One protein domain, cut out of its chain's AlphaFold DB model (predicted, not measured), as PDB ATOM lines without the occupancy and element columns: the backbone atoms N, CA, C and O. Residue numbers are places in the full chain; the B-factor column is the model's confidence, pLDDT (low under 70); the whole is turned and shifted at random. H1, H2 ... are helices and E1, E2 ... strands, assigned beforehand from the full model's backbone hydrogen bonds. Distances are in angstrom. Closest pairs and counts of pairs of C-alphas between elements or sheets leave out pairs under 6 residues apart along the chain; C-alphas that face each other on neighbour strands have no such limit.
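Overview. This is residues 9 to 59, 66 to 108 and 204 to 253 of the 1269 residues of an uncharacterized protein of bacterium CG2_30_54_10 (UniProt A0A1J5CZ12). Two lobes stand end to end: the larger is a sandwich of two sheets, E10 E8 E12 E13 and E6 E7 E11, with the short helix H1 over the bare face of the four-stranded sheet; the smaller is a little sheet, E3 E4 E5 E9. The hairpin of E1 and E2 sticks out beside the gap between the lobes, which the links E5 to E6 and H1 to E9 bridge. The printed part has 144 residues, with eight strands, then H1, then five strands along the chain; the sheets are antiparallel, and the class is mostly strand. The whole is loose, with a radius of gyration of the C-alphas of 19.6 A, and only just elongated, spanning 68 by 34 by 24 A.

Arrangement. Begin at E1, residues 9 to 14, which forms a hairpin with E2, residues 19 to 24; look for N 12 and O 21, 2.9 A apart. The next sheet runs E3, residues 29 to 31, E4, residues 34 to 36, E5, residues 40 to 43, and E9, residues 104 to 106. E3 E4 E5 is a meander, each strand the antiparallel neighbour of the one before, with N 31 and O 34 at 2.8 A and N 35 and O 42 at 2.8 A. E9 is antiparallel to E5 at 174 degrees, and N 41 and O 105 are 2.9 A apart. Between E2 and E5 one pair of C-alphas is within 8 A, Arg 24 and Leu 42, 7.8 A apart. Farther on, E6, residues 51 to 58, E7, residues 66 to 69, and E11, residues 222 to 226, make a sheet in that order, with N 53 and O 67 at 2.9 A and N 66 and O 223 at 2.8 A. The other sheet runs E10, residues 210 to 215, E8, residues 76 to 82, E12, residues 235 to 241, and E13, residues 246 to 252; it is twisted, with C-alphas up to 4.3 A off its best plane. Here N 81 and O 210 are at 2.8 A, N 78 and O 239 at 2.8 A, and, in the hairpin of E12 and E13, N 238 and O 249 at 2.8 A. These two sheets form a sandwich, two sheets face to face: the parts that face each other are 9.9 A centre to centre, and the strands of the one stand at 30 degrees to those of the other; the closest C-alphas of E6 and E13 are those of His 51 and Val 247, 6.3 A apart. H1, residues 89 to 94, is on this sheet at a height over the sheet of 9.2 A and runs along the strands, at 9 degrees to E12 on the local plane. The closest C-alphas of H1 and E12 are those of Trp 91 and Leu 239, 7.5 A apart. In H1 every O i to N i+4 pair is within hydrogen-bond range. E1 and E13 are apart.

Along the chain. Find C-alpha 9 at (161.951, 167.735, 173.889), where E1 begins; it is 16.6 A long and E2 16.2 A. E6 starts at C-alpha 51, (186.396, 169.178, 167.903), and is 20.6 A long. E8 measures 20.1 A, E12 19.9 A, E10 13.8 A and E11 13.3 A. E13, 21.0 A long, ends at C-alpha 252, (193.374, 168.551, 149.765).

Size, cuts and confidence. The two C-alphas farthest apart, those of Arg 38 and Tyr 204, are 68.0 A apart. Residues 60 to 65 are cut out, with 14.1 A between C-alphas 59 and 66, and residues 109 to 203, with 67.8 A between C-alphas 108 and 204. Of the links that are printed whole, none is long. The mean pLDDT of the printed part is 80.3; look for low confidence among others at residues 15 to 20, 95 to 101 and 204 to 207.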
ATOM      1  N   ASP A   9     161.100 168.553 174.762       83.12
ATOM      2  CA  ASP A   9     161.951 167.735 173.889       83.12
ATOM      3  C   ASP A   9     161.880 168.344 172.481       83.12
ATOM      4  O   ASP A   9     160.784 168.642 172.006       83.12
ATOM      5  N   PHE A  10     163.034 168.571 171.856       84.19
ATOM      6  CA  PHE A  10     163.188 169.244 170.566       84.19
ATOM      7  C   PHE A  10     164.147 168.464 169.670       84.19
ATOM      8  O   PHE A  10     165.017 167.733 170.151       84.19
ATOM      9  N   GLU A  11     164.027 168.686 168.369       82.12
ATOM     10  CA  GLU A  11     164.876 168.085 167.347       82.12
ATOM     11  C   GLU A  11     165.512 169.206 166.524       82.12
ATOM     12  O   GLU A  11     164.815 170.049 165.960       82.12
ATOM     13  N   LEU A  12     166.844 169.246 166.501       79.69
ATOM     14  CA  LEU A  12     167.620 170.114 165.621       79.69
ATOM     15  C   LEU A  12     168.042 169.281 164.413       79.69
ATOM     16  O   LEU A  12     168.913 168.424 164.538       79.69
ATOM     17  N   VAL A  13     167.412 169.523 163.265       76.75
ATOM     18  CA  VAL A  13     167.755 168.860 162.001       76.75
ATOM     19  C   VAL A  13     168.808 169.690 161.274       76.75
ATOM     20  O   VAL A  13     168.615 170.889 161.057       76.75
ATOM     21  N   LEU A  14     169.923 169.063 160.905       72.56
ATOM     22  CA  LEU A  14     170.947 169.669 160.059       72.56
ATOM     23  C   LEU A  14     170.726 169.232 158.607       72.56
ATOM     24  O   LEU A  14     170.894 168.062 158.273       72.56
ATOM     25  N   HIS A  15     170.354 170.181 157.751       63.44
ATOM     26  CA  HIS A  15     170.318 169.994 156.299       63.44
ATOM     27  C   HIS A  15     171.672 170.428 155.695       63.44
ATOM     28  O   HIS A  15     172.225 171.426 156.170       63.44
ATOM     29  N   PRO A  16     172.208 169.734 154.670       54.06
ATOM     30  CA  PRO A  16     171.501 168.804 153.777       54.06
ATOM     31  C   PRO A  16     171.281 167.393 154.334       54.06
ATOM     32  O   PRO A  16     170.310 166.753 153.954       54.06
ATOM     33  N   ASP A  17     172.134 166.932 155.246       59.28
ATOM     34  CA  ASP A  17     172.361 165.501 155.522       59.28
ATOM     35  C   ASP A  17     171.322 164.823 156.448       59.28
ATOM     36  O   ASP A  17     171.567 163.746 156.987       59.28
ATOM     37  N   GLU A  18     170.179 165.478 156.678       62.91
ATOM     38  CA  GLU A  18     169.069 165.079 157.568       62.91
ATOM     39  C   GLU A  18     169.474 164.629 158.992       62.91
ATOM     40  O   GLU A  18     168.736 163.914 159.672       62.91
ATOM     41  N   VAL A  19     170.627 165.076 159.502       65.00
ATOM     42  CA  VAL A  19     171.133 164.654 160.820       65.00
ATOM     43  C   VAL A  19     170.277 165.256 161.939       65.00
ATOM     44  O   VAL A  19     170.326 166.459 162.201       65.00
ATOM     45  N   VAL A  20     169.510 164.405 162.630       68.62
ATOM     46  CA  VAL A  20     168.603 164.796 163.723       68.62
ATOM     47  C   VAL A  20     169.304 164.750 165.086       68.62
ATOM     48  O   VAL A  20     169.574 163.681 165.636       68.62
ATOM     49  N   ILE A  21     169.535 165.918 165.687       74.25
ATOM     50  CA  ILE A  21     170.111 166.059 167.030       74.25
ATOM     51  C   ILE A  21     168.990 166.252 168.064       74.25
ATOM     52  O   ILE A  21     168.266 167.247 168.061       74.25
ATOM     53  N   GLN A  22     168.871 165.298 168.991       77.50
ATOM     54  CA  GLN A  22     167.876 165.291 170.071       77.50
ATOM     55  C   GLN A  22     168.270 166.236 171.222       77.50
ATOM     56  O   GLN A  22     169.233 165.975 171.947       77.50
ATOM     57  N   ILE A  23     167.492 167.297 171.451       81.94
ATOM     58  CA  ILE A  23     167.729 168.311 172.489       81.94
ATOM     59  C   ILE A  23     166.634 168.215 173.559       81.94
ATOM     60  O   ILE A  23     165.467 168.508 173.307       81.94
ATOM     61  N   ARG A  24     166.995 167.811 174.783       84.50
ATOM     62  CA  ARG A  24     166.042 167.587 175.888       84.50
ATOM     63  C   ARG A  24     166.292 168.557 177.037       84.50
ATOM     64  O   ARG A  24     167.338 168.512 177.679       84.50
ATOM     65  N   LEU A  25     165.312 169.410 177.323       84.12
ATOM     66  CA  LEU A  25     165.400 170.487 178.310       84.12
ATOM     67  C   LEU A  25     164.374 170.279 179.429       84.12
ATOM     68  O   LEU A  25     163.225 169.907 179.188       84.12
ATOM     69  N   THR A  26     164.757 170.508 180.686       84.56
ATOM     70  CA  THR A  26     163.820 170.413 181.814       84.56
ATOM     71  C   THR A  26     164.064 171.492 182.859       84.56
ATOM     72  O   THR A  26     165.201 171.755 183.248       84.56
ATOM     73  N   LYS A  27     162.979 172.100 183.350       81.44
ATOM     74  CA  LYS A  27     163.000 173.071 184.452       81.44
ATOM     75  C   LYS A  27     163.057 172.320 185.789       81.44
ATOM     76  O   LYS A  27     162.092 172.297 186.549       81.44
ATOM     77  N   GLY A  28     164.174 171.628 186.009       77.31
ATOM     78  CA  GLY A  28     164.416 170.746 187.150       77.31
ATOM     79  C   GLY A  28     165.581 171.192 188.034       77.31
ATOM     80  O   GLY A  28     166.442 171.966 187.617       77.31
ATOM     81  N   LYS A  29     165.634 170.678 189.266       83.25
ATOM     82  CA  LYS A  29     166.766 170.879 190.179       83.25
ATOM     83  C   LYS A  29     167.930 169.987 189.743       83.25
ATOM     84  O   LYS A  29     167.741 168.785 189.550       83.25
ATOM     85  N   LYS A  30     169.133 170.554 189.616       84.69
ATOM     86  CA  LYS A  30     170.350 169.776 189.348       84.69
ATOM     87  C   LYS A  30     170.805 169.038 190.610       84.69
ATOM     88  O   LYS A  30     170.947 169.658 191.662       84.69
ATOM     89  N   ILE A  31     171.047 167.736 190.494       80.94
ATOM     90  CA  ILE A  31     171.616 166.874 191.536       80.94
ATOM     91  C   ILE A  31     172.684 165.999 190.866       80.94
ATOM     92  O   ILE A  31     172.373 165.129 190.056       80.94
ATOM     93  N   GLY A  32     173.960 166.271 191.154       82.38
ATOM     94  CA  GLY A  32     175.086 165.632 190.465       82.38
ATOM     95  C   GLY A  32     175.043 165.859 188.946       82.38
ATOM     96  O   GLY A  32     174.969 166.998 188.478       82.38
ATOM     97  N   SER A  33     175.073 164.768 188.182       79.44
ATOM     98  CA  SER A  33     174.935 164.745 186.717       79.44
ATOM     99  C   SER A  33     173.481 164.697 186.219       79.44
ATOM    100  O   SER A  33     173.267 164.550 185.019       79.44
ATOM    101  N   TRP A  34     172.479 164.841 187.093       83.50
ATOM    102  CA  TRP A  34     171.056 164.755 186.741       83.50
ATOM    103  C   TRP A  34     170.297 166.071 186.946       83.50
ATOM    104  O   TRP A  34     170.632 166.879 187.811       83.50
ATOM    105  N   LEU A  35     169.234 166.258 186.164       86.12
ATOM    106  CA  LEU A  35     168.245 167.331 186.240       86.12
ATOM    107  C   LEU A  35     166.879 166.703 186.548       86.12
ATOM    108  O   LEU A  35     166.348 165.945 185.735       86.12
ATOM    109  N   ILE A  36     166.316 166.993 187.722       84.50
ATOM    110  CA  ILE A  36     165.109 166.329 188.241       84.50
ATOM    111  C   ILE A  36     163.950 167.325 188.318       84.50
ATOM    112  O   ILE A  36     164.052 168.365 188.970       84.50
ATOM    113  N   SER A  37     162.840 167.003 187.656       83.12
ATOM    114  CA  SER A  37     161.612 167.808 187.605       83.12
ATOM    115  C   SER A  37     160.396 167.005 188.080       83.12
ATOM    116  O   SER A  37     160.499 165.805 188.320       83.12
ATOM    117  N   ARG A  38     159.230 167.658 188.187       75.12
ATOM    118  CA  ARG A  38     157.974 167.050 188.669       75.12
ATOM    119  C   ARG A  38     157.572 165.775 187.920       75.12
ATOM    120  O   ARG A  38     157.004 164.879 188.534       75.12
ATOM    121  N   ASP A  39     157.834 165.719 186.616       75.50
ATOM    122  CA  ASP A  39     157.288 164.692 185.723       75.50
ATOM    123  C   ASP A  39     158.384 163.888 184.986       75.50
ATOM    124  O   ASP A  39     158.080 162.905 184.305       75.50
ATOM    125  N   ARG A  40     159.670 164.276 185.117       83.94
ATOM    126  CA  ARG A  40     160.816 163.566 184.512       83.94
ATOM    127  C   ARG A  40     162.189 163.875 185.121       83.94
ATOM    128  O   ARG A  40     162.419 164.982 185.616       83.94
ATOM    129  N   CYS A  41     163.118 162.936 184.946       84.81
ATOM    130  CA  CYS A  41     164.552 163.062 185.229       84.81
ATOM    131  C   CYS A  41     165.362 162.965 183.924       84.81
ATOM    132  O   CYS A  41     165.089 162.086 183.108       84.81
ATOM    133  N   LEU A  42     166.362 163.833 183.738       85.62
ATOM    134  CA  LEU A  42     167.291 163.834 182.596       85.62
ATOM    135  C   LEU A  42     168.745 163.806 183.076       85.62
ATOM    136  O   LEU A  42     169.091 164.528 184.010       85.62
ATOM    137  N   GLN A  43     169.609 163.043 182.415       83.31
ATOM    138  CA  GLN A  43     171.057 163.093 182.632       83.31
ATOM    139  C   GLN A  43     171.704 164.184 181.758       83.31
ATOM    140  O   GLN A  43     171.344 164.350 180.594       83.31
ATOM    141  N   ALA A  44     172.674 164.922 182.298       77.50
ATOM    142  CA  ALA A  44     173.390 165.998 181.613       77.50
ATOM    143  C   ALA A  44     174.834 165.593 181.257       77.50
ATOM    144  O   ALA A  44     175.524 164.971 182.068       77.50
ATOM    145  N   ARG A  45     175.319 165.996 180.069       69.62
ATOM    146  CA  ARG A  45     176.738 165.858 179.676       69.62
ATOM    147  C   ARG A  45     177.622 166.667 180.640       69.62
ATOM    148  O   ARG A  45     177.322 167.819 180.946       69.62
ATOM    149  N   THR A  46     178.710 166.062 181.116       65.38
ATOM    150  CA  THR A  46     179.652 166.661 182.085       65.38
ATOM    151  C   THR A  46     180.981 167.113 181.476       65.38
ATOM    152  O   THR A  46     181.752 167.781 182.157       65.38
ATOM    153  N   VAL A  47     181.243 166.775 180.210       70.69
ATOM    154  CA  VAL A  47     182.459 167.131 179.458       70.69
ATOM    155  C   VAL A  47     182.034 167.793 178.142       70.69
ATOM    156  O   VAL A  47     180.984 167.448 177.590       70.69
ATOM    157  N   LYS A  48     182.817 168.767 177.663       78.69
ATOM    158  CA  LYS A  48     182.618 169.393 176.345       78.69
ATOM    159  C   LYS A  48     183.097 168.434 175.238       78.69
ATOM    160  O   LYS A  48     184.139 167.822 175.442       78.69
ATOM    161  N   PRO A  49     182.387 168.311 174.104       79.75
ATOM    162  CA  PRO A  49     182.794 167.421 173.017       79.75
ATOM    163  C   PRO A  49     184.116 167.830 172.361       79.75
ATOM    164  O   PRO A  49     184.397 169.023 172.213       79.75
ATOM    165  N   LEU A  50     184.893 166.835 171.935       87.12
ATOM    166  CA  LEU A  50     186.070 167.002 171.082       87.12
ATOM    167  C   LEU A  50     185.690 167.686 169.754       87.12
ATOM    168  O   LEU A  50     184.636 167.400 169.190       87.12
ATOM    169  N   HIS A  51     186.556 168.558 169.229       86.62
ATOM    170  CA  HIS A  51     186.396 169.178 167.903       86.62
ATOM    171  C   HIS A  51     187.748 169.421 167.215       86.62
ATOM    172  O   HIS A  51     188.716 169.770 167.884       86.62
ATOM    173  N   ILE A  52     187.795 169.332 165.879       89.25
ATOM    174  CA  ILE A  52     188.924 169.793 165.048       89.25
ATOM    175  C   ILE A  52     188.587 171.203 164.543       89.25
ATOM    176  O   ILE A  52     187.778 171.352 163.624       89.25
ATOM    177  N   THR A  53     189.162 172.244 165.149       87.31
ATOM    178  CA  THR A  53     188.796 173.645 164.872       87.31
ATOM    179  C   THR A  53     189.341 174.132 163.536       87.31
ATOM    180  O   THR A  53     188.581 174.667 162.724       87.31
ATOM    181  N   SER A  54     190.614 173.871 163.244       86.62
ATOM    182  CA  SER A  54     191.230 174.188 161.953       86.62
ATOM    183  C   SER A  54     192.272 173.153 161.534       86.62
ATOM    184  O   SER A  54     192.731 172.328 162.327       86.62
ATOM    185  N   VAL A  55     192.557 173.163 160.233       88.44
ATOM    186  CA  VAL A  55     193.505 172.300 159.530       88.44
ATOM    187  C   VAL A  55     194.189 173.206 158.514       88.44
ATOM    188  O   VAL A  55     193.531 173.692 157.594       88.44
ATOM    189  N   GLU A  56     195.465 173.502 158.727       87.06
ATOM    190  CA  GLU A  56     196.167 174.601 158.061       87.06
ATOM    191  C   GLU A  56     197.480 174.104 157.444       87.06
ATOM    192  O   GLU A  56     198.295 173.462 158.105       87.06
ATOM    193  N   SER A  57     197.683 174.370 156.153       80.44
ATOM    194  CA  SER A  57     198.884 173.978 155.408       80.44
ATOM    195  C   SER A  57     199.877 175.142 155.340       80.44
ATOM    196  O   SER A  57     199.781 175.997 154.454       80.44
ATOM    197  N   ASP A  58     200.846 175.175 156.252       78.12
ATOM    198  CA  ASP A  58     201.928 176.156 156.222       78.12
ATOM    199  C   ASP A  58     203.011 175.722 155.220       78.12
ATOM    200  O   ASP A  58     203.929 174.949 155.521       78.12
ATOM    201  N   ASN A  59     202.896 176.254 154.003       68.69
ATOM    202  CA  ASN A  59     203.854 176.050 152.917       68.69
ATOM    203  C   ASN A  59     205.232 176.689 153.193       68.69
ATOM    204  O   ASN A  59     206.217 176.276 152.580       68.69
ATOM    205  N   LEU A  66     197.177 170.879 162.728       91.69
ATOM    206  CA  LEU A  66     195.823 170.541 163.150       91.69
ATOM    207  C   LEU A  66     195.596 171.159 164.526       91.69
ATOM    208  O   LEU A  66     196.382 170.897 165.437       91.69
ATOM    209  N   HIS A  67     194.517 171.916 164.698       91.56
ATOM    210  CA  HIS A  67     194.132 172.463 165.998       91.56
ATOM    211  C   HIS A  67     192.868 171.767 166.509       91.56
ATOM    212  O   HIS A  67     191.876 171.640 165.782       91.56
ATOM    213  N   LEU A  68     192.911 171.291 167.756       91.75
ATOM    214  CA  LEU A  68     191.824 170.559 168.395       91.75
ATOM    215  C   LEU A  68     191.365 171.251 169.683       91.75
ATOM    216  O   LEU A  68     192.171 171.663 170.512       91.75
ATOM    217  N   ALA A  69     190.050 171.322 169.883       88.81
ATOM    218  CA  ALA A  69     189.430 171.881 171.079       88.81
ATOM    219  C   ALA A  69     188.842 170.786 171.982       88.81
ATOM    220  O   ALA A  69     188.345 169.767 171.504       88.81
ATOM    221  N   ASN A  70     188.855 171.046 173.295       88.88
ATOM    222  CA  ASN A  70     188.394 170.140 174.360       88.88
ATOM    223  C   ASN A  70     189.156 168.797 174.442       88.88
ATOM    224  O   ASN A  70     188.617 167.807 174.924       88.88
ATOM    225  N   VAL A  71     190.420 168.786 174.006       85.94
ATOM    226  CA  VAL A  71     191.348 167.646 174.101       85.94
ATOM    227  C   VAL A  71     191.466 167.126 175.541       85.94
ATOM    228  O   VAL A  71     191.595 167.901 176.490       85.94
ATOM    229  N   ILE A  72     191.481 165.799 175.693       85.88
ATOM    230  CA  ILE A  72     191.738 165.087 176.953       85.88
ATOM    231  C   ILE A  72     192.961 164.152 176.805       85.88
ATOM    232  O   ILE A  72     193.357 163.842 175.683       85.88
ATOM    233  N   PRO A  73     193.586 163.646 177.891       84.56
ATOM    234  CA  PRO A  73     194.826 162.850 177.794       84.56
ATOM    235  C   PRO A  73     194.732 161.561 176.950       84.56
ATOM    236  O   PRO A  73     195.745 161.007 176.507       84.56
ATOM    237  N   THR A  74     193.516 161.065 176.715       85.62
ATOM    238  CA  THR A  74     193.221 159.917 175.847       85.62
ATOM    239  C   THR A  74     192.949 160.284 174.390       85.62
ATOM    240  O   THR A  74     192.927 159.375 173.568       85.62
ATOM    241  N   THR A  75     192.799 161.567 174.041       90.00
ATOM    242  CA  THR A  75     192.562 162.010 172.659       90.00
ATOM    243  C   THR A  75     193.722 161.616 171.744       90.00
ATOM    244  O   THR A  75     194.890 161.826 172.087       90.00
ATOM    245  N   ARG A  76     193.413 161.064 170.569       91.25
ATOM    246  CA  ARG A  76     194.371 160.704 169.513       91.25
ATOM    247  C   ARG A  76     193.901 161.201 168.159       91.25
ATOM    248  O   ARG A  76     192.704 161.341 167.931       91.25
ATOM    249  N   VAL A  77     194.852 161.423 167.259       91.19
ATOM    250  CA  VAL A  77     194.604 161.812 165.871       91.19
ATOM    251  C   VAL A  77     195.247 160.798 164.930       91.19
ATOM    252  O   VAL A  77     196.363 160.330 165.153       91.19
ATOM    253  N   HIS A  78     194.513 160.434 163.888       90.19
ATOM    254  CA  HIS A  78     194.909 159.503 162.844       90.19
ATOM    255  C   HIS A  78     194.754 160.227 161.506       90.19
ATOM    256  O   HIS A  78     193.695 160.792 161.240       90.19
ATOM    257  N   VAL A  79     195.799 160.235 160.678       89.50
ATOM    258  CA  VAL A  79     195.786 160.900 159.368       89.50
ATOM    259  C   VAL A  79     196.171 159.908 158.282       89.50
ATOM    260  O   VAL A  79     197.282 159.383 158.288       89.50
ATOM    261  N   LEU A  80     195.252 159.655 157.355       88.12
ATOM    262  CA  LEU A  80     195.483 158.869 156.147       88.12
ATOM    263  C   LEU A  80     195.744 159.829 154.980       88.12
ATOM    264  O   LEU A  80     194.914 160.691 154.698       88.12
ATOM    265  N   ALA A  81     196.883 159.671 154.313       88.31
ATOM    266  CA  ALA A  81     197.283 160.444 153.145       88.31
ATOM    267  C   ALA A  81     197.228 159.576 151.878       88.31
ATOM    268  O   ALA A  81     197.855 158.514 151.824       88.31
ATOM    269  N   ALA A  82     196.514 160.040 150.852       85.62
ATOM    270  CA  ALA A  82     196.318 159.355 149.574       85.62
ATOM    271  C   ALA A  82     196.652 160.272 148.381       85.62
ATOM    272  O   ALA A  82     196.676 161.498 148.503       85.62
ATOM    273  N   ARG A  83     196.927 159.690 147.205       83.12
ATOM    274  CA  ARG A  83     197.226 160.460 145.980       83.12
ATOM    275  C   ARG A  83     195.991 161.159 145.400       83.12
ATOM    276  O   ARG A  83     196.114 162.275 144.904       83.12
ATOM    277  N   PHE A  84     194.827 160.520 145.494       80.94
ATOM    278  CA  PHE A  84     193.543 160.990 144.965       80.94
ATOM    279  C   PHE A  84     192.482 161.014 146.075       80.94
ATOM    280  O   PHE A  84     192.672 160.393 147.121       80.94
ATOM    281  N   GLN A  85     191.365 161.715 145.849       76.69
ATOM    282  CA  GLN A  85     190.213 161.658 146.751       76.69
ATOM    283  C   GLN A  85     189.543 160.282 146.656       76.69
ATOM    284  O   GLN A  85     189.281 159.795 145.557       76.69
ATOM    285  N   THR A  86     189.268 159.665 147.803       68.19
ATOM    286  CA  THR A  86     188.575 158.375 147.911       68.19
ATOM    287  C   THR A  86     187.307 158.504 148.754       68.19
ATOM    288  O   THR A  86     187.155 159.443 149.541       68.19
ATOM    289  N   THR A  87     186.394 157.544 148.599       65.00
ATOM    290  CA  THR A  87     185.200 157.372 149.439       65.00
ATOM    291  C   THR A  87     185.601 157.381 150.932       65.00
ATOM    292  O   THR A  87     186.585 156.721 151.279       65.00
ATOM    293  N   PRO A  88     184.893 158.083 151.849       60.62
ATOM    294  CA  PRO A  88     185.336 158.306 153.239       60.62
ATOM    295  C   PRO A  88     185.164 157.079 154.167       60.62
ATOM    296  O   PRO A  88     184.562 157.142 155.242       60.62
ATOM    297  N   VAL A  89     185.751 155.945 153.771       65.44
ATOM    298  CA  VAL A  89     185.733 154.640 154.458       65.44
ATOM    299  C   VAL A  89     186.171 154.757 155.923       65.44
ATOM    300  O   VAL A  89     185.613 154.085 156.789       65.44
ATOM    301  N   VAL A  90     187.123 155.650 156.224       72.50
ATOM    302  CA  VAL A  90     187.652 155.882 157.581       72.50
ATOM    303  C   VAL A  90     186.555 156.310 158.564       72.50
ATOM    304  O   VAL A  90     186.530 155.814 159.688       72.50
ATOM    305  N   TRP A  91     185.631 157.188 158.159       77.50
ATOM    306  CA  TRP A  91     184.527 157.608 159.030       77.50
ATOM    307  C   TRP A  91     183.486 156.497 159.189       77.50
ATOM    308  O   TRP A  91     183.081 156.192 160.307       77.50
ATOM    309  N   ASN A  92     183.125 155.824 158.094       70.88
ATOM    310  CA  ASN A  92     182.153 154.728 158.126       70.88
ATOM    311  C   ASN A  92     182.623 153.542 158.990       70.88
ATOM    312  O   ASN A  92     181.791 152.862 159.585       70.88
ATOM    313  N   ALA A  93     183.936 153.307 159.082       69.69
ATOM    314  CA  ALA A  93     184.521 152.229 159.878       69.69
ATOM    315  C   ALA A  93     184.833 152.604 161.343       69.69
ATOM    316  O   ALA A  93     184.852 151.713 162.190       69.69
ATOM    317  N   LEU A  94     185.121 153.879 161.651       71.44
ATOM    318  CA  LEU A  94     185.681 154.301 162.953       71.44
ATOM    319  C   LEU A  94     184.981 155.511 163.608       71.44
ATOM    320  O   LEU A  94     185.404 155.951 164.675       71.44
ATOM    321  N   GLY A  95     183.940 156.077 162.992       69.06
ATOM    322  CA  GLY A  95     183.249 157.278 163.480       69.06
ATOM    323  C   GLY A  95     182.212 157.052 164.587       69.06
ATOM    324  O   GLY A  95     181.740 158.016 165.188       69.06
ATOM    325  N   PHE A  96     181.846 155.798 164.868       66.56
ATOM    326  CA  PHE A  96     180.767 155.446 165.794       66.56
ATOM    327  C   PHE A  96     181.310 154.882 167.116       66.56
ATOM    328  O   PHE A  96     182.001 153.867 167.133       66.56
ATOM    329  N   CYS A  97     180.954 155.520 168.236       60.47
ATOM    330  CA  CYS A  97     181.275 155.055 169.588       60.47
ATOM    331  C   CYS A  97     180.023 154.480 170.274       60.47
ATOM    332  O   CYS A  97     179.127 155.239 170.644       60.47
ATOM    333  N   ASP A  98     179.998 153.164 170.517       55.75
ATOM    334  CA  ASP A  98     178.886 152.392 171.118       55.75
ATOM    335  C   ASP A  98     178.654 152.649 172.632       55.75
ATOM    336  O   ASP A  98     178.357 151.747 173.421       55.75
ATOM    337  N   LEU A  99     178.787 153.897 173.091       58.53
ATOM    338  CA  LEU A  99     178.464 154.262 174.471       58.53
ATOM    339  C   LEU A  99     176.969 154.574 174.645       58.53
ATOM    340  O   LEU A  99     176.393 155.313 173.845       58.53
ATOM    341  N   PRO A 100     176.332 154.101 175.736       60.28
ATOM    342  CA  PRO A 100     174.921 154.369 175.990       60.28
ATOM    343  C   PRO A 100     174.653 155.871 176.161       60.28
ATOM    344  O   PRO A 100     175.348 156.578 176.900       60.28
ATOM    345  N   GLY A 101     173.611 156.351 175.478       64.31
ATOM    346  CA  GLY A 101     173.199 157.753 175.483       64.31
ATOM    347  C   GLY A 101     172.706 158.267 176.844       64.31
ATOM    348  O   GLY A 101     172.430 157.507 177.774       64.31
ATOM    349  N   LEU A 102     172.564 159.592 176.954       74.25
ATOM    350  CA  LEU A 102     172.126 160.258 178.187       74.25
ATOM    351  C   LEU A 102     170.738 159.773 178.635       74.25
ATOM    352  O   LEU A 102     169.752 159.870 177.900       74.25
ATOM    353  N   SER A 103     170.670 159.277 179.870       74.94
ATOM    354  CA  SER A 103     169.490 158.599 180.410       74.94
ATOM    355  C   SER A 103     168.305 159.536 180.706       74.94
ATOM    356  O   SER A 103     168.470 160.708 181.058       74.94
ATOM    357  N   LEU A 104     167.088 158.990 180.593       80.25
ATOM    358  CA  LEU A 104     165.798 159.666 180.790       80.25
ATOM    359  C   LEU A 104     164.840 158.757 181.580       80.25
ATOM    360  O   LEU A 104     164.694 157.581 181.262       80.25
ATOM    361  N   THR A 105     164.117 159.325 182.545       79.38
ATOM    362  CA  THR A 105     163.005 158.666 183.259       79.38
ATOM    363  C   THR A 105     161.773 159.574 183.242       79.38
ATOM    364  O   THR A 105     161.909 160.781 183.433       79.38
ATOM    365  N   ARG A 106     160.568 159.024 183.032       74.69
ATOM    366  CA  ARG A 106     159.276 159.747 183.080       74.69
ATOM    367  C   ARG A 106     158.413 159.222 184.239       74.69
ATOM    368  O   ARG A 106     158.531 158.053 184.592       74.69
ATOM    369  N   LEU A 107     157.558 160.070 184.814       72.56
ATOM    370  CA  LEU A 107     156.678 159.744 185.948       72.56
ATOM    371  C   LEU A 107     155.195 159.774 185.524       72.56
ATOM    372  O   LEU A 107     154.786 160.647 184.759       72.56
ATOM    373  N   SER A 108     154.391 158.818 185.997       59.03
ATOM    374  CA  SER A 108     153.001 158.585 185.561       59.03
ATOM    375  C   SER A 108     151.943 159.039 186.585       59.03
ATOM    376  O   SER A 108     152.256 159.368 187.729       59.03
ATOM    377  N   TYR A 204     200.058 151.586 138.778       67.69
ATOM    378  CA  TYR A 204     200.886 152.504 137.995       67.69
ATOM    379  C   TYR A 204     201.578 153.590 138.845       67.69
ATOM    380  O   TYR A 204     202.512 154.231 138.353       67.69
ATOM    381  N   LEU A 205     201.143 153.814 140.093       69.94
ATOM    382  CA  LEU A 205     201.807 154.701 141.054       69.94
ATOM    383  C   LEU A 205     203.050 154.015 141.656       69.94
ATOM    384  O   LEU A 205     203.026 152.810 141.913       69.94
ATOM    385  N   PRO A 206     204.140 154.760 141.922       66.56
ATOM    386  CA  PRO A 206     205.352 154.201 142.521       66.56
ATOM    387  C   PRO A 206     205.265 154.044 144.049       66.56
ATOM    388  O   PRO A 206     206.035 153.273 144.620       66.56
ATOM    389  N   GLU A 207     204.354 154.762 144.718       69.50
ATOM    390  CA  GLU A 207     204.213 154.783 146.178       69.50
ATOM    391  C   GLU A 207     202.762 154.507 146.640       69.50
ATOM    392  O   GLU A 207     201.821 155.055 146.064       69.50
ATOM    393  N   PRO A 208     202.551 153.722 147.719       76.81
ATOM    394  CA  PRO A 208     201.229 153.482 148.302       76.81
ATOM    395  C   PRO A 208     200.780 154.616 149.242       76.81
ATOM    396  O   PRO A 208     201.586 155.433 149.698       76.81
ATOM    397  N   SER A 209     199.497 154.635 149.610       82.19
ATOM    398  CA  SER A 209     198.938 155.531 150.639       82.19
ATOM    399  C   SER A 209     199.630 155.376 152.006       82.19
ATOM    400  O   SER A 209     200.105 154.298 152.358       82.19
ATOM    401  N   LEU A 210     199.675 156.454 152.795       85.56
ATOM    402  CA  LEU A 210     200.398 156.533 154.074       85.56
ATOM    403  C   LEU A 210     199.438 156.756 155.246       85.56
ATOM    404  O   LEU A 210     198.608 157.659 155.193       85.56
ATOM    405  N   LEU A 211     199.606 156.008 156.340       86.81
ATOM    406  CA  LEU A 211     198.853 156.197 157.583       86.81
ATOM    407  C   LEU A 211     199.759 156.698 158.719       86.81
ATOM    408  O   LEU A 211     200.695 156.017 159.129       86.81
ATOM    409  N   LEU A 212     199.425 157.861 159.278       88.88
ATOM    410  CA  LEU A 212     200.010 158.427 160.493       88.88
ATOM    411  C   LEU A 212     199.016 158.250 161.651       88.88
ATOM    412  O   LEU A 212     198.136 159.082 161.866       88.88
ATOM    413  N   SER A 213     199.106 157.127 162.364       88.06
ATOM    414  CA  SER A 213     198.167 156.735 163.424       88.06
ATOM    415  C   SER A 213     198.593 157.194 164.826       88.06
ATOM    416  O   SER A 213     199.779 157.384 165.095       88.06
ATOM    417  N   ASN A 214     197.626 157.296 165.751       87.19
ATOM    418  CA  ASN A 214     197.864 157.451 167.197       87.19
ATOM    419  C   ASN A 214     198.710 158.691 167.577       87.19
ATOM    420  O   ASN A 214     199.400 158.700 168.602       87.19
ATOM    421  N   LEU A 215     198.649 159.755 166.768       90.62
ATOM    422  CA  LEU A 215     199.286 161.036 167.066       90.62
ATOM    423  C   LEU A 215     198.640 161.631 168.324       90.62
ATOM    424  O   LEU A 215     197.416 161.624 168.473       90.62
ATOM    425  N   LYS A 216     199.457 162.149 169.241       90.25
ATOM    426  CA  LYS A 216     198.983 162.867 170.430       90.25
ATOM    427  C   LYS A 216     198.984 164.367 170.132       90.25
ATOM    428  O   LYS A 216     200.006 164.844 169.642       90.25
ATOM    429  N   PRO A 217     197.902 165.104 170.432       89.31
ATOM    430  CA  PRO A 217     197.971 166.556 170.516       89.31
ATOM    431  C   PRO A 217     198.933 166.999 171.621       89.31
ATOM    432  O   PRO A 217     199.041 166.343 172.662       89.31
ATOM    433  N   GLU A 218     199.601 168.120 171.383       88.81
ATOM    434  CA  GLU A 218     200.374 168.858 172.377       88.81
ATOM    435  C   GLU A 218     199.451 169.498 173.434       88.81
ATOM    436  O   GLU A 218     198.220 169.453 173.338       88.81
ATOM    437  N   ALA A 219     200.035 170.093 174.478       80.50
ATOM    438  CA  ALA A 219     199.290 170.637 175.622       80.50
ATOM    439  C   ALA A 219     198.340 171.812 175.286       80.50
ATOM    440  O   ALA A 219     197.464 172.138 176.086       80.50
ATOM    441  N   ASP A 220     198.504 172.437 174.119       84.69
ATOM    442  CA  ASP A 220     197.638 173.477 173.549       84.69
ATOM    443  C   ASP A 220     196.525 172.915 172.634       84.69
ATOM    444  O   ASP A 220     195.656 173.665 172.193       84.69
ATOM    445  N   GLY A 221     196.539 171.606 172.359       85.38
ATOM    446  CA  GLY A 221     195.639 170.933 171.422       85.38
ATOM    447  C   GLY A 221     196.156 170.844 169.981       85.38
ATOM    448  O   GLY A 221     195.397 170.433 169.101       85.38
ATOM    449  N   THR A 222     197.414 171.197 169.712       90.31
ATOM    450  CA  THR A 222     197.986 171.209 168.356       90.31
ATOM    451  C   THR A 222     198.629 169.867 167.971       90.31
ATOM    452  O   THR A 222     199.289 169.222 168.781       90.31
ATOM    453  N   VAL A 223     198.494 169.443 166.709       91.38
ATOM    454  CA  VAL A 223     199.279 168.354 166.087       91.38
ATOM    455  C   VAL A 223     199.962 168.899 164.834       91.38
ATOM    456  O   VAL A 223     199.308 169.516 163.998       91.38
ATOM    457  N   SER A 224     201.267 168.660 164.669       89.69
ATOM    458  CA  SER A 224     202.040 169.165 163.523       89.69
ATOM    459  C   SER A 224     202.676 168.029 162.717       89.69
ATOM    460  O   SER A 224     203.394 167.189 163.261       89.69
ATOM    461  N   ILE A 225     202.416 168.010 161.408       89.81
ATOM    462  CA  ILE A 225     202.826 166.960 160.469       89.81
ATOM    463  C   ILE A 225     203.772 167.569 159.419       89.81
ATOM    464  O   ILE A 225     203.345 168.424 158.643       89.81
ATOM    465  N   PRO A 226     205.050 167.151 159.365       87.19
ATOM    466  CA  PRO A 226     205.986 167.576 158.322       87.19
ATOM    467  C   PRO A 226     205.534 167.151 156.912       87.19
ATOM    468  O   PRO A 226     205.165 165.995 156.705       87.19
ATOM    469  N   MET A 227     205.552 168.076 155.944       83.12
ATOM    470  CA  MET A 227     205.076 167.826 154.570       83.12
ATOM    471  C   MET A 227     205.976 166.870 153.776       83.12
ATOM    472  O   MET A 227     205.488 166.144 152.915       83.12
ATOM    473  N   ASP A 228     207.273 166.822 154.085       80.56
ATOM    474  CA  ASP A 228     208.234 165.877 153.499       80.56
ATOM    475  C   ASP A 228     207.842 164.413 153.747       80.56
ATOM    476  O   ASP A 228     208.085 163.562 152.895       80.56
ATOM    477  N   LYS A 229     207.159 164.125 154.862       81.38
ATOM    478  CA  LYS A 229     206.626 162.786 155.152       81.38
ATOM    479  C   LYS A 229     205.418 162.400 154.302       81.38
ATOM    480  O   LYS A 229     205.115 161.217 154.229       81.38
ATOM    481  N   LEU A 230     204.711 163.356 153.699       84.44
ATOM    482  CA  LEU A 230     203.503 163.089 152.908       84.44
ATOM    483  C   LEU A 230     203.851 162.725 151.452       84.44
ATOM    484  O   LEU A 230     203.185 161.884 150.842       84.44
ATOM    485  N   GLY A 231     204.940 163.282 150.915       80.12
ATOM    486  CA  GLY A 231     205.429 162.980 149.567       80.12
ATOM    487  C   GLY A 231     204.458 163.447 148.478       80.12
ATOM    488  O   GLY A 231     203.997 164.586 148.491       80.12
ATOM    489  N   SER A 232     204.128 162.565 147.534       79.31
ATOM    490  CA  SER A 232     203.197 162.836 146.428       79.31
ATOM    491  C   SER A 232     201.709 162.844 146.826       79.31
ATOM    492  O   SER A 232     200.852 163.128 145.984       79.31
ATOM    493  N   ARG A 233     201.380 162.523 148.085       87.62
ATOM    494  CA  ARG A 233     200.014 162.279 148.578       87.62
ATOM    495  C   ARG A 233     199.318 163.600 148.921       87.62
ATOM    496  O   ARG A 233     199.735 164.298 149.842       87.62
ATOM    497  N   GLN A 234     198.266 163.939 148.175       85.81
ATOM    498  CA  GLN A 234     197.604 165.248 148.240       85.81
ATOM    499  C   GLN A 234     196.328 165.249 149.092       85.81
ATOM    500  O   GLN A 234     196.047 166.258 149.730       85.81
ATOM    501  N   GLN A 235     195.567 164.153 149.147       88.12
ATOM    502  CA  GLN A 235     194.353 164.088 149.966       88.12
ATOM    503  C   GLN A 235     194.693 163.624 151.384       88.12
ATOM    504  O   GLN A 235     195.304 162.568 151.553       88.12
ATOM    505  N   LEU A 236     194.268 164.381 152.399       89.19
ATOM    506  CA  LEU A 236     194.368 164.005 153.809       89.19
ATOM    507  C   LEU A 236     192.980 163.766 154.411       89.19
ATOM    508  O   LEU A 236     192.136 164.660 154.423       89.19
ATOM    509  N   HIS A 237     192.793 162.585 154.994       88.94
ATOM    510  CA  HIS A 237     191.631 162.214 155.797       88.94
ATOM    511  C   HIS A 237     192.058 162.166 157.270       88.94
ATOM    512  O   HIS A 237     192.940 161.387 157.635       88.94
ATOM    513  N   ILE A 238     191.470 163.013 158.114       90.62
ATOM    514  CA  ILE A 238     191.884 163.250 159.503       90.62
ATOM    515  C   ILE A 238     190.757 162.807 160.438       90.62
ATOM    516  O   ILE A 238     189.653 163.346 160.391       90.62
ATOM    517  N   LEU A 239     191.048 161.856 161.324       90.38
ATOM    518  CA  LEU A 239     190.135 161.367 162.355       90.38
ATOM    519  C   LEU A 239     190.730 161.642 163.742       90.38
ATOM    520  O   LEU A 239     191.809 161.148 164.068       90.38
ATOM    521  N   ALA A 240     190.019 162.404 164.568       90.31
ATOM    522  CA  ALA A 240     190.334 162.622 165.974       90.31
ATOM    523  C   ALA A 240     189.331 161.871 166.861       90.31
ATOM    524  O   ALA A 240     188.125 161.986 166.658       90.31
ATOM    525  N   VAL A 241     189.818 161.115 167.843       88.75
ATOM    526  CA  VAL A 241     188.997 160.280 168.740       88.75
ATOM    527  C   VAL A 241     189.421 160.455 170.190       88.75
ATOM    528  O   VAL A 241     190.600 160.678 170.464       88.75
ATOM    529  N   ASP A 242     188.488 160.310 171.129       84.75
ATOM    530  CA  ASP A 242     188.791 160.125 172.550       84.75
ATOM    531  C   ASP A 242     187.988 158.966 173.182       84.75
ATOM    532  O   ASP A 242     187.666 157.992 172.509       84.75
ATOM    533  N   LEU A 243     187.719 159.006 174.494       76.06
ATOM    534  CA  LEU A 243     186.941 157.968 175.188       76.06
ATOM    535  C   LEU A 243     185.428 158.021 174.911       76.06
ATOM    536  O   LEU A 243     184.713 157.152 175.406       76.06
ATOM    537  N   ARG A 244     184.912 159.066 174.251       71.94
ATOM    538  CA  ARG A 244     183.470 159.324 174.097       71.94
ATOM    539  C   ARG A 244     183.077 159.918 172.753       71.94
ATOM    540  O   ARG A 244     181.995 159.590 172.277       71.94
ATOM    541  N   ASP A 245     183.898 160.796 172.189       80.12
ATOM    542  CA  ASP A 245     183.587 161.537 170.966       80.12
ATOM    543  C   ASP A 245     184.602 161.214 169.851       80.12
ATOM    544  O   ASP A 245     185.790 161.000 170.104       80.12
ATOM    545  N   ALA A 246     184.119 161.190 168.606       86.06
ATOM    546  CA  ALA A 246     184.905 161.003 167.388       86.06
ATOM    547  C   ALA A 246     184.574 162.121 166.387       86.06
ATOM    548  O   ALA A 246     183.423 162.546 166.278       86.06
ATOM    549  N   VAL A 247     185.585 162.623 165.676       87.00
ATOM    550  CA  VAL A 247     185.485 163.787 164.786       87.00
ATOM    551  C   VAL A 247     186.319 163.551 163.534       87.00
ATOM    552  O   VAL A 247     187.517 163.291 163.629       87.00
ATOM    553  N   TYR A 248     185.706 163.692 162.364       87.69
ATOM    554  CA  TYR A 248     186.365 163.559 161.066       87.69
ATOM    555  C   TYR A 248     186.446 164.899 160.332       87.69
ATOM    556  O   TYR A 248     185.559 165.747 160.462       87.69
ATOM    557  N   ARG A 249     187.514 165.092 159.553       87.12
ATOM    558  CA  ARG A 249     187.705 166.226 158.642       87.12
ATOM    559  C   ARG A 249     188.643 165.821 157.505       87.12
ATOM    560  O   ARG A 249     189.562 165.038 157.720       87.12
ATOM    561  N   GLU A 250     188.459 166.382 156.318       87.38
ATOM    562  CA  GLU A 250     189.361 166.167 155.180       87.38
ATOM    563  C   GLU A 250     189.875 167.486 154.594       87.38
ATOM    564  O   GLU A 250     189.288 168.549 154.816       87.38
ATOM    565  N   ILE A 251     191.012 167.417 153.900       87.75
ATOM    566  CA  ILE A 251     191.626 168.539 153.183       87.75
ATOM    567  C   ILE A 251     192.456 168.020 151.999       87.75
ATOM    568  O   ILE A 251     193.100 166.975 152.095       87.75
ATOM    569  N   SER A 252     192.480 168.780 150.906       85.62
ATOM    570  CA  SER A 252     193.374 168.551 149.765       85.62
ATOM    571  C   SER A 252     194.548 169.535 149.810       85.62
ATOM    572  O   SER A 252     194.351 170.739 149.984       85.62
ATOM    573  N   LEU A 253     195.770 169.033 149.659       84.50
ATOM    574  CA  LEU A 253     197.004 169.816 149.578       84.50
ATOM    575  C   LEU A 253     197.306 170.259 148.130       84.50
ATOM    576  O   LEU A 253     196.774 169.670 147.187       84.50
TER     577      LEU A 253